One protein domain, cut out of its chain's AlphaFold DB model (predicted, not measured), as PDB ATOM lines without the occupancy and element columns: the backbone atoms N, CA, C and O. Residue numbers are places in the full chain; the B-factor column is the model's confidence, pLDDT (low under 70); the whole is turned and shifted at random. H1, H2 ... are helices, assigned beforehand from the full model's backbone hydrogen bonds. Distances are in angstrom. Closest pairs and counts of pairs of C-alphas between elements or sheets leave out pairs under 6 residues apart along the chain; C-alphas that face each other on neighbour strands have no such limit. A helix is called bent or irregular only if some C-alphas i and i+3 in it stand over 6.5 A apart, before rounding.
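Overview. This is residues 2 to 101 of the 275 residues of an uncharacterized protein of Proteus mirabilis (UniProt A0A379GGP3). A long, lopsided helical hairpin opens as a narrow V: the very long helix H2 makes the long axis, and the shorter arm H1b runs beside its first part, the two meeting near the link. At the far end of H1b the other arm of the bent helix, H1a, turns off at a corner, away from any contact with H2, and residues 64 to 101 of H2 stick out. The printed part has 100 residues with two named helices, H1 then H2, and no named strand; its class is all helix. It is extended, with a radius of gyration of the C-alphas of 24.1 A and spans of 82 by 32 by 14 A.

Arrangement. Start at residue 2: H1, residues 2 to 39, was assigned as one helix by its hydrogen bonds but is bent, with C-alphas 15 and 18 8.0 A apart. Its arms H1a, residues 2 to 15, and H1b, residues 18 to 39, stand at a steep tilt of 55 degrees. H1b is irregular, with C-alphas 28 and 31 6.6 A apart and a kink of 35 degrees near residue 28. Look next at H2, residues 46 to 101: H1b and H2 touch and form a hairpin, at a shallow tilt of 27 degrees, opposite ways. Their closest C-alphas are those of Phe 35 and Phe 52, 7.3 A apart; H1b touches with residues 31 to 39 alone, H2 with 48 to 59 alone. H1a and H2 are apart. In H1a and H2 every O i to N i+4 pair is within hydrogen-bond range; in H1b 16 of 18 are.

Along the chain. Find C-alpha 2 at (-63.887, 1.708, -49.307); from there H1a runs 20.3 A to Lys 15. H1b, 31.5 A long, ends at C-alpha 39, (-25.629, 27.124, -28.229). H2 runs 77.5 A from Ile 46 to C-alpha 101 at (-77.702, 9.483, -82.699).

Size, cuts and confidence. The two C-alphas farthest apart, those of Ser 43 and Asn 101, are 82.0 A apart. The printed part has no cut, and the link from H1 to H2 is short, with 6 residues. The mean pLDDT of the printed part is 72.1; look for values under 70 at residues 2 to 6, 39 to 49, 86 and 88 to 101.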
ATOM      1  N   ASN A   2     -64.765   0.531 -49.463       55.41
ATOM      2  CA  ASN A   2     -63.887   1.708 -49.307       55.41
ATOM      3  C   ASN A   2     -64.449   2.809 -48.373       55.41
ATOM      4  O   ASN A   2     -63.689   3.456 -47.656       55.41
ATOM      5  N   ASP A   3     -65.774   2.989 -48.320       57.66
ATOM      6  CA  ASP A   3     -66.398   4.085 -47.554       57.66
ATOM      7  C   ASP A   3     -66.343   3.888 -46.035       57.66
ATOM      8  O   ASP A   3     -66.192   4.846 -45.279       57.66
ATOM      9  N   GLU A   4     -66.401   2.642 -45.568       64.44
ATOM     10  CA  GLU A   4     -66.328   2.330 -44.137       64.44
ATOM     11  C   GLU A   4     -64.916   2.565 -43.577       64.44
ATOM     12  O   GLU A   4     -64.751   3.039 -42.453       64.44
ATOM     13  N   LEU A   5     -63.890   2.300 -44.394       62.62
ATOM     14  CA  LEU A   5     -62.499   2.592 -44.064       62.62
ATOM     15  C   LEU A   5     -62.254   4.109 -44.042       62.62
ATOM     16  O   LEU A   5     -61.620   4.624 -43.122       62.62
ATOM     17  N   HIS A   6     -62.818   4.832 -45.015       64.25
ATOM     18  CA  HIS A   6     -62.714   6.286 -45.095       64.25
ATOM     19  C   HIS A   6     -63.395   6.980 -43.906       64.25
ATOM     20  O   HIS A   6     -62.861   7.955 -43.373       64.25
ATOM     21  N   LYS A   7     -64.543   6.459 -43.460       72.62
ATOM     22  CA  LYS A   7     -65.277   6.977 -42.300       72.62
ATOM     23  C   LYS A   7     -64.528   6.716 -40.991       72.62
ATOM     24  O   LYS A   7     -64.315   7.648 -40.226       72.62
ATOM     25  N   LYS A   8     -64.008   5.496 -40.793       76.38
ATOM     26  CA  LYS A   8     -63.165   5.154 -39.629       76.38
ATOM     27  C   LYS A   8     -61.891   6.002 -39.556       76.38
ATOM     28  O   LYS A   8     -61.473   6.381 -38.465       76.38
ATOM     29  N   PHE A   9     -61.290   6.326 -40.700       72.44
ATOM     30  CA  PHE A   9     -60.112   7.191 -40.762       72.44
ATOM     31  C   PHE A   9     -60.431   8.652 -40.401       72.44
ATOM     32  O   PHE A   9     -59.691   9.269 -39.636       72.44
ATOM     33  N   LEU A  10     -61.546   9.197 -40.896       74.81
ATOM     34  CA  LEU A  10     -61.994  10.548 -40.542       74.81
ATOM     35  C   LEU A  10     -62.369  10.659 -39.059       74.81
ATOM     36  O   LEU A  10     -61.954  11.613 -38.404       74.81
ATOM     37  N   ASP A  11     -63.060   9.658 -38.510       81.31
ATOM     38  CA  ASP A  11     -63.405   9.609 -37.084       81.31
ATOM     39  C   ASP A  11     -62.147   9.527 -36.203       81.31
ATOM     40  O   ASP A  11     -62.062  10.186 -35.164       81.31
ATOM     41  N   PHE A  12     -61.130   8.770 -36.632       80.38
ATOM     42  CA  PHE A  12     -59.832   8.715 -35.958       80.38
ATOM     43  C   PHE A  12     -59.116  10.073 -35.964       80.38
ATOM     44  O   PHE A  12     -58.614  10.501 -34.922       80.38
ATOM     45  N   LEU A  13     -59.075  10.758 -37.112       75.69
ATOM     46  CA  LEU A  13     -58.459  12.082 -37.221       75.69
ATOM     47  C   LEU A  13     -59.178  13.106 -36.348       75.69
ATOM     48  O   LEU A  13     -58.519  13.850 -35.629       75.69
ATOM     49  N   TYR A  14     -60.512  13.117 -36.367       79.88
ATOM     50  CA  TYR A  14     -61.306  14.067 -35.594       79.88
ATOM     51  C   TYR A  14     -61.143  13.848 -34.087       79.88
ATOM     52  O   TYR A  14     -60.914  14.794 -33.334       79.88
ATOM     53  N   LYS A  15     -61.169  12.586 -33.641       85.06
ATOM     54  CA  LYS A  15     -61.004  12.228 -32.226       85.06
ATOM     55  C   LYS A  15     -59.609  12.557 -31.687       85.06
ATOM     56  O   LYS A  15     -59.475  12.882 -30.511       85.06
ATOM     57  N   ASN A  16     -58.583  12.502 -32.538       86.50
ATOM     58  CA  ASN A  16     -57.188  12.715 -32.147       86.50
ATOM     59  C   ASN A  16     -56.607  14.056 -32.613       86.50
ATOM     60  O   ASN A  16     -55.406  14.276 -32.457       86.50
ATOM     61  N   ILE A  17     -57.426  14.966 -33.152       82.62
ATOM     62  CA  ILE A  17     -56.944  16.182 -33.820       82.62
ATOM     63  C   ILE A  17     -56.084  17.054 -32.903       82.62
ATOM     64  O   ILE A  17     -55.028  17.519 -33.319       82.62
ATOM     65  N   ASN A  18     -56.463  17.177 -31.627       82.00
ATOM     66  CA  ASN A  18     -55.711  17.941 -30.629       82.00
ATOM     67  C   ASN A  18     -54.356  17.297 -30.310       82.00
ATOM     68  O   ASN A  18     -53.358  17.998 -30.173       82.00
ATOM     69  N   SER A  19     -54.303  15.963 -30.233       84.00
ATOM     70  CA  SER A  19     -53.049  15.237 -30.019       84.00
ATOM     71  C   SER A  19     -52.132  15.366 -31.233       84.00
ATOM     72  O   SER A  19     -50.933  15.561 -31.072       84.00
ATOM     73  N   ILE A  20     -52.685  15.274 -32.444       80.81
ATOM     74  CA  ILE A  20     -51.931  15.426 -33.694       80.81
ATOM     75  C   ILE A  20     -51.374  16.851 -33.794       80.81
ATOM     76  O   ILE A  20     -50.181  17.016 -34.027       80.81
ATOM     77  N   LEU A  21     -52.200  17.873 -33.543       82.06
ATOM     78  CA  LEU A  21     -51.781  19.279 -33.500       82.06
ATOM     79  C   LEU A  21     -50.670  19.516 -32.478       82.06
ATOM     80  O   LEU A  21     -49.678  20.159 -32.807       82.06
ATOM     81  N   PHE A  22     -50.803  18.965 -31.268       83.31
ATOM     82  CA  PHE A  22     -49.776  19.072 -30.235       83.31
ATOM     83  C   PHE A  22     -48.436  18.500 -30.707       83.31
ATOM     84  O   PHE A  22     -47.417  19.181 -30.615       83.31
ATOM     85  N   TRP A  23     -48.429  17.286 -31.268       80.31
ATOM     86  CA  TRP A  23     -47.204  16.672 -31.780       80.31
ATOM     87  C   TRP A  23     -46.607  17.451 -32.948       80.31
ATOM     88  O   TRP A  23     -45.397  17.644 -32.968       80.31
ATOM     89  N   VAL A  24     -47.428  17.948 -33.876       79.94
ATOM     90  CA  VAL A  24     -46.964  18.781 -34.996       79.94
ATOM     91  C   VAL A  24     -46.289  20.049 -34.474       79.94
ATOM     92  O   VAL A  24     -45.151  20.326 -34.841       79.94
ATOM     93  N   ILE A  25     -46.941  20.779 -33.567       82.12
ATOM     94  CA  ILE A  25     -46.387  21.992 -32.952       82.12
ATOM     95  C   ILE A  25     -45.075  21.675 -32.226       82.12
ATOM     96  O   ILE A  25     -44.068  22.346 -32.449       82.12
ATOM     97  N   MET A  26     -45.052  20.617 -31.410       81.00
ATOM     98  CA  MET A  26     -43.846  20.192 -30.697       81.00
ATOM     99  C   MET A  26     -42.710  19.839 -31.653       81.00
ATOM    100  O   MET A  26     -41.573  20.205 -31.386       81.00
ATOM    101  N   PHE A  27     -42.999  19.195 -32.782       78.88
ATOM    102  CA  PHE A  27     -41.997  18.791 -33.766       78.88
ATOM    103  C   PHE A  27     -41.373  19.987 -34.512       78.88
ATOM    104  O   PHE A  27     -40.205  19.925 -34.888       78.88
ATOM    105  N   PHE A  28     -42.102  21.102 -34.657       74.69
ATOM    106  CA  PHE A  28     -41.572  22.362 -35.202       74.69
ATOM    107  C   PHE A  28     -40.820  23.214 -34.171       74.69
ATOM    108  O   PHE A  28     -39.885  23.928 -34.531       74.69
ATOM    109  N   ILE A  29     -41.201  23.146 -32.892       80.25
ATOM    110  CA  ILE A  29     -40.567  23.927 -31.818       80.25
ATOM    111  C   ILE A  29     -39.319  23.219 -31.265       80.25
ATOM    112  O   ILE A  29     -38.354  23.886 -30.890       80.25
ATOM    113  N   LEU A  30     -39.293  21.878 -31.251       80.69
ATOM    114  CA  LEU A  30     -38.180  21.070 -30.732       80.69
ATOM    115  C   LEU A  30     -36.811  21.504 -31.275       80.69
ATOM    116  O   LEU A  30     -35.905  21.686 -30.467       80.69
ATOM    117  N   PRO A  31     -36.629  21.701 -32.594       74.62
ATOM    118  CA  PRO A  31     -35.341  22.104 -33.151       74.62
ATOM    119  C   PRO A  31     -34.870  23.459 -32.614       74.62
ATOM    120  O   PRO A  31     -33.687  23.642 -32.345       74.62
ATOM    121  N   ILE A  32     -35.796  24.395 -32.390       76.75
ATOM    122  CA  ILE A  32     -35.494  25.713 -31.819       76.75
ATOM    123  C   ILE A  32     -35.055  25.557 -30.358       76.75
ATOM    124  O   ILE A  32     -34.040  26.125 -29.958       76.75
ATOM    125  N   ILE A  33     -35.764  24.735 -29.578       78.69
ATOM    126  CA  ILE A  33     -35.402  24.428 -28.187       78.69
ATOM    127  C   ILE A  33     -34.031  23.738 -28.117       78.69
ATOM    128  O   ILE A  33     -33.181  24.149 -27.331       78.69
ATOM    129  N   PHE A  34     -33.783  22.727 -28.954       75.38
ATOM    130  CA  PHE A  34     -32.505  22.012 -29.008       75.38
ATOM    131  C   PHE A  34     -31.349  22.932 -29.395       75.38
ATOM    132  O   PHE A  34     -30.288  22.868 -28.779       75.38
ATOM    133  N   PHE A  35     -31.559  23.827 -30.361       73.06
ATOM    134  CA  PHE A  35     -30.564  24.828 -30.719       73.06
ATOM    135  C   PHE A  35     -30.231  25.750 -29.536       73.06
ATOM    136  O   PHE A  35     -29.058  25.970 -29.232       73.06
ATOM    137  N   ILE A  36     -31.255  26.241 -28.831       75.00
ATOM    138  CA  ILE A  36     -31.095  27.098 -27.649       75.00
ATOM    139  C   ILE A  36     -30.324  26.375 -26.533       75.00
ATOM    140  O   ILE A  36     -29.451  26.980 -25.911       75.00
ATOM    141  N   ILE A  37     -30.609  25.088 -26.299       74.56
ATOM    142  CA  ILE A  37     -29.917  24.264 -25.296       74.56
ATOM    143  C   ILE A  37     -28.436  24.070 -25.657       74.56
ATOM    144  O   ILE A  37     -27.583  24.145 -24.776       74.56
ATOM    145  N   ILE A  38     -28.119  23.834 -26.934       71.56
ATOM    146  CA  ILE A  38     -26.749  23.526 -27.383       71.56
ATOM    147  C   ILE A  38     -25.873  24.788 -27.466       71.56
ATOM    148  O   ILE A  38     -24.694  24.734 -27.118       71.56
ATOM    149  N   TYR A  39     -26.421  25.924 -27.910       69.50
ATOM    150  CA  TYR A  39     -25.629  27.124 -28.229       69.50
ATOM    151  C   TYR A  39     -25.784  28.294 -27.233       69.50
ATOM    152  O   TYR A  39     -24.952  29.217 -27.241       69.50
ATOM    153  N   GLY A  40     -26.784  28.234 -26.341       64.38
ATOM    154  CA  GLY A  40     -27.066  29.223 -25.292       64.38
ATOM    155  C   GLY A  40     -27.694  30.534 -25.799       64.38
ATOM    156  O   GLY A  40     -27.516  30.923 -26.949       64.38
ATOM    157  N   PHE A  41     -28.417  31.251 -24.925       60.09
ATOM    158  CA  PHE A  41     -29.251  32.415 -25.296       60.09
ATOM    159  C   PHE A  41     -28.500  33.760 -25.451       60.09
ATOM    160  O   PHE A  41     -29.095  34.732 -25.903       60.09
ATOM    161  N   PHE A  42     -27.218  33.862 -25.078       56.03
ATOM    162  CA  PHE A  42     -26.567  35.171 -24.887       56.03
ATOM    163  C   PHE A  42     -25.087  35.213 -25.297       56.03
ATOM    164  O   PHE A  42     -24.197  35.308 -24.455       56.03
ATOM    165  N   SER A  43     -24.783  35.220 -26.596       55.88
ATOM    166  CA  SER A  43     -23.604  35.972 -27.053       55.88
ATOM    167  C   SER A  43     -23.838  36.521 -28.460       55.88
ATOM    168  O   SER A  43     -24.175  35.767 -29.368       55.88
ATOM    169  N   ASN A  44     -23.646  37.831 -28.641       59.41
ATOM    170  CA  ASN A  44     -23.837  38.568 -29.900       59.41
ATOM    171  C   ASN A  44     -22.742  38.260 -30.946       59.41
ATOM    172  O   ASN A  44     -22.232  39.166 -31.600       59.41
ATOM    173  N   ASN A  45     -22.346  36.993 -31.095       65.06
ATOM    174  CA  ASN A  45     -21.397  36.581 -32.126       65.06
ATOM    175  C   ASN A  45     -22.147  36.210 -33.403       65.06
ATOM    176  O   ASN A  45     -22.975  35.298 -33.407       65.06
ATOM    177  N   ILE A  46     -21.796  36.889 -34.495       65.19
ATOM    178  CA  ILE A  46     -22.304  36.647 -35.851       65.19
ATOM    179  C   ILE A  46     -22.139  35.168 -36.251       65.19
ATOM    180  O   ILE A  46     -23.036  34.602 -36.870       65.19
ATOM    181  N   ASP A  47     -21.077  34.499 -35.793       68.88
ATOM    182  CA  ASP A  47     -20.836  33.072 -36.053       68.88
ATOM    183  C   ASP A  47     -21.933  32.153 -35.488       68.88
ATOM    184  O   ASP A  47     -22.285  31.144 -36.101       68.88
ATOM    185  N   LYS A  48     -22.538  32.512 -34.345       69.50
ATOM    186  CA  LYS A  48     -23.654  31.749 -33.762       69.50
ATOM    187  C   LYS A  48     -24.961  31.971 -34.521       69.50
ATOM    188  O   LYS A  48     -25.760  31.044 -34.626       69.50
ATOM    189  N   LEU A  49     -25.162  33.163 -35.090       68.75
ATOM    190  CA  LEU A  49     -26.290  33.443 -35.986       68.75
ATOM    191  C   LEU A  49     -26.139  32.696 -37.320       68.75
ATOM    192  O   LEU A  49     -27.118  32.149 -37.824       68.75
ATOM    193  N   GLY A  50     -24.914  32.595 -37.846       70.75
ATOM    194  CA  GLY A  50     -24.598  31.742 -38.994       70.75
ATOM    195  C   GLY A  50     -24.895  30.265 -38.714       70.75
ATOM    196  O   GLY A  50     -25.601  29.621 -39.488       70.75
ATOM    197  N   ALA A  51     -24.454  29.750 -37.560       74.62
ATOM    198  CA  ALA A  51     -24.735  28.377 -37.132       74.62
ATOM    199  C   ALA A  51     -26.239  28.108 -36.927       74.62
ATOM    200  O   ALA A  51     -26.724  27.037 -37.295       74.62
ATOM    201  N   PHE A  52     -26.993  29.082 -36.404       74.06
ATOM    202  CA  PHE A  52     -28.454  29.009 -36.304       74.06
ATOM    203  C   PHE A  52     -29.117  28.903 -37.673       74.06
ATOM    204  O   PHE A  52     -29.949  28.022 -37.889       74.06
ATOM    205  N   GLY A  53     -28.710  29.762 -38.612       70.94
ATOM    206  CA  GLY A  53     -29.198  29.743 -39.987       70.94
ATOM    207  C   GLY A  53     -28.914  28.412 -40.685       70.94
ATOM    208  O   GLY A  53     -29.810  27.852 -41.312       70.94
ATOM    209  N   SER A  54     -27.710  27.853 -40.526       78.06
ATOM    210  CA  SER A  54     -27.356  26.542 -41.085       78.06
ATOM    211  C   SER A  54     -28.126  25.389 -40.434       78.06
ATOM    212  O   SER A  54     -28.583  24.493 -41.142       78.06
ATOM    213  N   TYR A  55     -28.319  25.413 -39.112       77.25
ATOM    214  CA  TYR A  55     -29.080  24.390 -38.389       77.25
ATOM    215  C   TYR A  55     -30.566  24.411 -38.767       77.25
ATOM    216  O   TYR A  55     -31.121  23.380 -39.150       77.25
ATOM    217  N   ILE A  56     -31.199  25.590 -38.755       76.56
ATOM    218  CA  ILE A  56     -32.571  25.755 -39.250       76.56
ATOM    219  C   ILE A  56     -32.652  25.381 -40.727       76.56
ATOM    220  O   ILE A  56     -33.605  24.713 -41.115       76.56
ATOM    221  N   GLY A  57     -31.665  25.740 -41.549       77.38
ATOM    222  CA  GLY A  57     -31.604  25.355 -42.960       77.38
ATOM    223  C   GLY A  57     -31.590  23.835 -43.155       77.38
ATOM    224  O   GLY A  57     -32.366  23.306 -43.948       77.38
ATOM    225  N   GLY A  58     -30.785  23.101 -42.384       77.25
ATOM    226  CA  GLY A  58     -30.736  21.635 -42.439       77.25
ATOM    227  C   GLY A  58     -32.022  20.965 -41.944       77.25
ATOM    228  O   GLY A  58     -32.524  20.027 -42.557       77.25
ATOM    229  N   VAL A  59     -32.606  21.475 -40.860       79.56
ATOM    230  CA  VAL A  59     -33.852  20.924 -40.315       79.56
ATOM    231  C   VAL A  59     -35.035  21.233 -41.238       79.56
ATOM    232  O   VAL A  59     -35.811  20.342 -41.583       79.56
ATOM    233  N   SER A  60     -35.156  22.480 -41.691       77.12
ATOM    234  CA  SER A  60     -36.227  22.914 -42.594       77.12
ATOM    235  C   SER A  60     -36.170  22.211 -43.948       77.12
ATOM    236  O   SER A  60     -37.221  21.855 -44.466       77.12
ATOM    237  N   THR A  61     -34.986  21.927 -44.497       77.94
ATOM    238  CA  THR A  61     -34.866  21.175 -45.759       77.94
ATOM    239  C   THR A  61     -35.400  19.752 -45.634       77.94
ATOM    240  O   THR A  61     -36.165  19.336 -46.500       77.94
ATOM    241  N   PHE A  62     -35.117  19.039 -44.537       79.06
ATOM    242  CA  PHE A  62     -35.718  17.724 -44.275       79.06
ATOM    243  C   PHE A  62     -37.253  17.797 -44.228       79.06
ATOM    244  O   PHE A  62     -37.942  17.011 -44.883       79.06
ATOM    245  N   PHE A  63     -37.802  18.784 -43.514       77.31
ATOM    246  CA  PHE A  63     -39.247  19.009 -43.447       77.31
ATOM    247  C   PHE A  63     -39.872  19.327 -44.796       77.31
ATOM    248  O   PHE A  63     -40.906  18.760 -45.151       77.31
ATOM    249  N   ILE A  64     -39.231  20.210 -45.556       81.38
ATOM    250  CA  ILE A  64     -39.648  20.575 -46.903       81.38
ATOM    251  C   ILE A  64     -39.632  19.334 -47.794       81.38
ATOM    252  O   ILE A  64     -40.591  19.128 -48.532       81.38
ATOM    253  N   SER A  65     -38.627  18.461 -47.702       79.56
ATOM    254  CA  SER A  65     -38.583  17.213 -48.472       79.56
ATOM    255  C   SER A  65     -39.741  16.271 -48.132       79.56
ATOM    256  O   SER A  65     -40.379  15.744 -49.043       79.56
ATOM    257  N   VAL A  66     -40.074  16.101 -46.847       81.31
ATOM    258  CA  VAL A  66     -41.214  15.269 -46.415       81.31
ATOM    259  C   VAL A  66     -42.548  15.867 -46.873       81.31
ATOM    260  O   VAL A  66     -43.390  15.154 -47.421       81.31
ATOM    261  N   LEU A  67     -42.733  17.181 -46.720       79.94
ATOM    262  CA  LEU A  67     -43.919  17.894 -47.211       79.94
ATOM    263  C   LEU A  67     -44.042  17.807 -48.734       79.94
ATOM    264  O   LEU A  67     -45.138  17.601 -49.253       79.94
ATOM    265  N   THR A  68     -42.924  17.909 -49.451       85.19
ATOM    266  CA  THR A  68     -42.879  17.783 -50.912       85.19
ATOM    267  C   THR A  68     -43.284  16.377 -51.340       85.19
ATOM    268  O   THR A  68     -44.099  16.229 -52.248       85.19
ATOM    269  N   LEU A  69     -42.801  15.339 -50.649       82.75
ATOM    270  CA  LEU A  69     -43.207  13.957 -50.905       82.75
ATOM    271  C   LEU A  69     -44.712  13.761 -50.672       82.75
ATOM    272  O   LEU A  69     -45.395  13.181 -51.515       82.75
ATOM    273  N   PHE A  70     -45.248  14.285 -49.567       81.19
ATOM    274  CA  PHE A  70     -46.684  14.219 -49.286       81.19
ATOM    275  C   PHE A  70     -47.506  14.948 -50.357       81.19
ATOM    276  O   PHE A  70     -48.518  14.436 -50.834       81.19
ATOM    277  N   THR A  71     -47.027  16.115 -50.787       86.44
ATOM    278  CA  THR A  71     -47.634  16.892 -51.870       86.44
ATOM    279  C   THR A  71     -47.658  16.081 -53.163       86.44
ATOM    280  O   THR A  71     -48.718  15.971 -53.769       86.44
ATOM    281  N   LEU A  72     -46.548  15.440 -53.547       86.19
ATOM    282  CA  LEU A  72     -46.476  14.577 -54.733       86.19
ATOM    283  C   LEU A  72     -47.451  13.396 -54.655       86.19
ATOM    284  O   LEU A  72     -48.129  13.103 -55.639       86.19
ATOM    285  N   ILE A  73     -47.572  12.750 -53.491       83.12
ATOM    286  CA  ILE A  73     -48.525  11.651 -53.274       83.12
ATOM    287  C   ILE A  73     -49.966  12.143 -53.455       83.12
ATOM    288  O   ILE A  73     -50.751  11.512 -54.165       83.12
ATOM    289  N   MET A  74     -50.322  13.284 -52.863       79.19
ATOM    290  CA  MET A  74     -51.660  13.867 -53.014       79.19
ATOM    291  C   MET A  74     -51.940  14.290 -54.457       79.19
ATOM    292  O   MET A  74     -53.048  14.078 -54.955       79.19
ATOM    293  N   LEU A  75     -50.935  14.823 -55.153       82.56
ATOM    294  CA  LEU A  75     -51.015  15.168 -56.571       82.56
ATOM    295  C   LEU A  75     -51.257  13.920 -57.425       82.56
ATOM    296  O   LEU A  75     -52.139  13.929 -58.278       82.56
ATOM    297  N   TYR A  76     -50.555  12.821 -57.137       83.75
ATOM    298  CA  TYR A  76     -50.747  11.531 -57.796       83.75
ATOM    299  C   TYR A  76     -52.154  10.958 -57.558       83.75
ATOM    300  O   TYR A  76     -52.836  10.570 -58.506       83.75
ATOM    301  N   ILE A  77     -52.639  10.959 -56.312       83.19
ATOM    302  CA  ILE A  77     -53.998  10.494 -55.984       83.19
ATOM    303  C   ILE A  77     -55.049  11.344 -56.707       83.19
ATOM    304  O   ILE A  77     -56.009  10.808 -57.266       83.19
ATOM    305  N   THR A  78     -54.860  12.665 -56.715       81.88
ATOM    306  CA  THR A  78     -55.753  13.602 -57.406       81.88
ATOM    307  C   THR A  78     -55.744  13.338 -58.906       81.88
ATOM    308  O   THR A  78     -56.807  13.211 -59.501       81.88
ATOM    309  N   TYR A  79     -54.569  13.146 -59.505       81.31
ATOM    310  CA  TYR A  79     -54.416  12.803 -60.916       81.31
ATOM    311  C   TYR A  79     -55.172  11.518 -61.288       81.31
ATOM    312  O   TYR A  79     -55.954  11.518 -62.240       81.31
ATOM    313  N   ILE A  80     -55.028  10.446 -60.501       80.44
ATOM    314  CA  ILE A  80     -55.757   9.187 -60.720       80.44
ATOM    315  C   ILE A  80     -57.276   9.386 -60.595       80.44
ATOM    316  O   ILE A  80     -58.035   8.885 -61.430       80.44
ATOM    317  N   LYS A  81     -57.743  10.134 -59.586       76.44
ATOM    318  CA  LYS A  81     -59.173  10.450 -59.427       76.44
ATOM    319  C   LYS A  81     -59.709  11.268 -60.601       76.44
ATOM    320  O   LYS A  81     -60.773  10.932 -61.113       76.44
ATOM    321  N   THR A  82     -58.968  12.272 -61.064       78.56
ATOM    322  CA  THR A  82     -59.326  13.091 -62.229       78.56
ATOM    323  C   THR A  82     -59.402  12.251 -63.500       78.56
ATOM    324  O   THR A  82     -60.362  12.381 -64.252       78.56
ATOM    325  N   ILE A  83     -58.464  11.320 -63.721       76.56
ATOM    326  CA  ILE A  83     -58.542  10.375 -64.846       76.56
ATOM    327  C   ILE A  83     -59.817   9.536 -64.769       76.56
ATOM    328  O   ILE A  83     -60.512   9.387 -65.772       76.56
ATOM    329  N   ASN A  84     -60.132   8.973 -63.603       73.44
ATOM    330  CA  ASN A  84     -61.322   8.139 -63.443       73.44
ATOM    331  C   ASN A  84     -62.614   8.942 -63.627       73.44
ATOM    332  O   ASN A  84     -63.553   8.459 -64.258       73.44
ATOM    333  N   PHE A  85     -62.646  10.179 -63.137       74.25
ATOM    334  CA  PHE A  85     -63.765  11.091 -63.335       74.25
ATOM    335  C   PHE A  85     -63.938  11.465 -64.811       74.25
ATOM    336  O   PHE A  85     -65.037  11.327 -65.340       74.25
ATOM    337  N   ASN A  86     -62.854  11.812 -65.511       69.31
ATOM    338  CA  ASN A  86     -62.879  12.093 -66.948       69.31
ATOM    339  C   ASN A  86     -63.302  10.868 -67.766       69.31
ATOM    340  O   ASN A  86     -64.082  11.002 -68.701       69.31
ATOM    341  N   LYS A  87     -62.855   9.660 -67.401       71.69
ATOM    342  CA  LYS A  87     -63.325   8.413 -68.028       71.69
ATOM    343  C   LYS A  87     -64.828   8.211 -67.838       71.69
ATOM    344  O   LYS A  87     -65.497   7.778 -68.769       71.69
ATOM    345  N   ASN A  88     -65.362   8.519 -66.659       67.62
ATOM    346  CA  ASN A  88     -66.796   8.420 -66.403       67.62
ATOM    347  C   ASN A  88     -67.589   9.504 -67.145       67.62
ATOM    348  O   ASN A  88     -68.637   9.192 -67.696       67.62
ATOM    349  N   GLN A  89     -67.080  10.736 -67.232       59.72
ATOM    350  CA  GLN A  89     -67.695  11.779 -68.055       59.72
ATOM    351  C   GLN A  89     -67.673  11.432 -69.543       59.72
ATOM    352  O   GLN A  89     -68.681  11.612 -70.211       59.72
ATOM    353  N   LEU A  90     -66.572  10.874 -70.054       64.56
ATOM    354  CA  LEU A  90     -66.496  10.382 -71.431       64.56
ATOM    355  C   LEU A  90     -67.526   9.280 -71.691       64.56
ATOM    356  O   LEU A  90     -68.158   9.298 -72.739       64.56
ATOM    357  N   LYS A  91     -67.749   8.368 -70.737       55.78
ATOM    358  CA  LYS A  91     -68.820   7.362 -70.835       55.78
ATOM    359  C   LYS A  91     -70.215   7.989 -70.847       55.78
ATOM    360  O   LYS A  91     -71.057   7.563 -71.624       55.78
ATOM    361  N   ILE A  92     -70.465   8.994 -70.009       59.50
ATOM    362  CA  ILE A  92     -71.750   9.713 -69.996       59.50
ATOM    363  C   ILE A  92     -71.959  10.451 -71.326       59.50
ATOM    364  O   ILE A  92     -73.017  10.316 -71.926       59.50
ATOM    365  N   ALA A  93     -70.938  11.143 -71.834       48.22
ATOM    366  CA  ALA A  93     -70.986  11.832 -73.122       48.22
ATOM    367  C   ALA A  93     -71.151  10.865 -74.308       48.22
ATOM    368  O   ALA A  93     -71.832  11.194 -75.274       48.22
ATOM    369  N   GLN A  94     -70.558   9.667 -74.238       49.25
ATOM    370  CA  GLN A  94     -70.789   8.588 -75.205       49.25
ATOM    371  C   GLN A  94     -72.247   8.127 -75.175       49.25
ATOM    372  O   GLN A  94     -72.876   8.093 -76.226       49.25
ATOM    373  N   ASN A  95     -72.815   7.886 -73.990       46.41
ATOM    374  CA  ASN A  95     -74.230   7.535 -73.854       46.41
ATOM    375  C   ASN A  95     -75.158   8.657 -74.366       46.41
ATOM    376  O   ASN A  95     -76.160   8.383 -75.018       46.41
ATOM    377  N   GLU A  96     -74.837   9.929 -74.110       43.09
ATOM    378  CA  GLU A  96     -75.601  11.069 -74.637       43.09
ATOM    379  C   GLU A  96     -75.477  11.199 -76.163       43.09
ATOM    380  O   GLU A  96     -76.462  11.503 -76.839       43.09
ATOM    381  N   LEU A  97     -74.298  10.925 -76.732       41.56
ATOM    382  CA  LEU A  97     -74.093  10.827 -78.181       41.56
ATOM    383  C   LEU A  97     -74.892   9.674 -78.792       41.56
ATOM    384  O   LEU A  97     -75.490   9.860 -79.846       41.56
ATOM    385  N   GLU A  98     -74.943   8.514 -78.140       41.16
ATOM    386  CA  GLU A  98     -75.751   7.365 -78.568       41.16
ATOM    387  C   GLU A  98     -77.246   7.701 -78.569       41.16
ATOM    388  O   GLU A  98     -77.926   7.447 -79.562       41.16
ATOM    389  N   ILE A  99     -77.749   8.361 -77.519       40.34
ATOM    390  CA  ILE A  99     -79.144   8.828 -77.437       40.34
ATOM    391  C   ILE A  99     -79.441   9.885 -78.514       40.34
ATOM    392  O   ILE A  99     -80.494   9.850 -79.153       40.34
ATOM    393  N   ASN A 100     -78.518  10.818 -78.759       38.72
ATOM    394  CA  ASN A 100     -78.673  11.829 -79.805       38.72
ATOM    395  C   ASN A 100     -78.630  11.219 -81.213       38.72
ATOM    396  O   ASN A 100     -79.428  11.606 -82.066       38.72
ATOM    397  N   ASN A 101     -77.761  10.235 -81.447       41.97
ATOM    398  CA  ASN A 101     -77.702   9.483 -82.699       41.97
ATOM    399  C   ASN A 101     -78.974   8.654 -82.907       41.97
ATOM    400  O   ASN A 101     -79.517   8.656 -84.009       41.97
TER     401      ASN A 101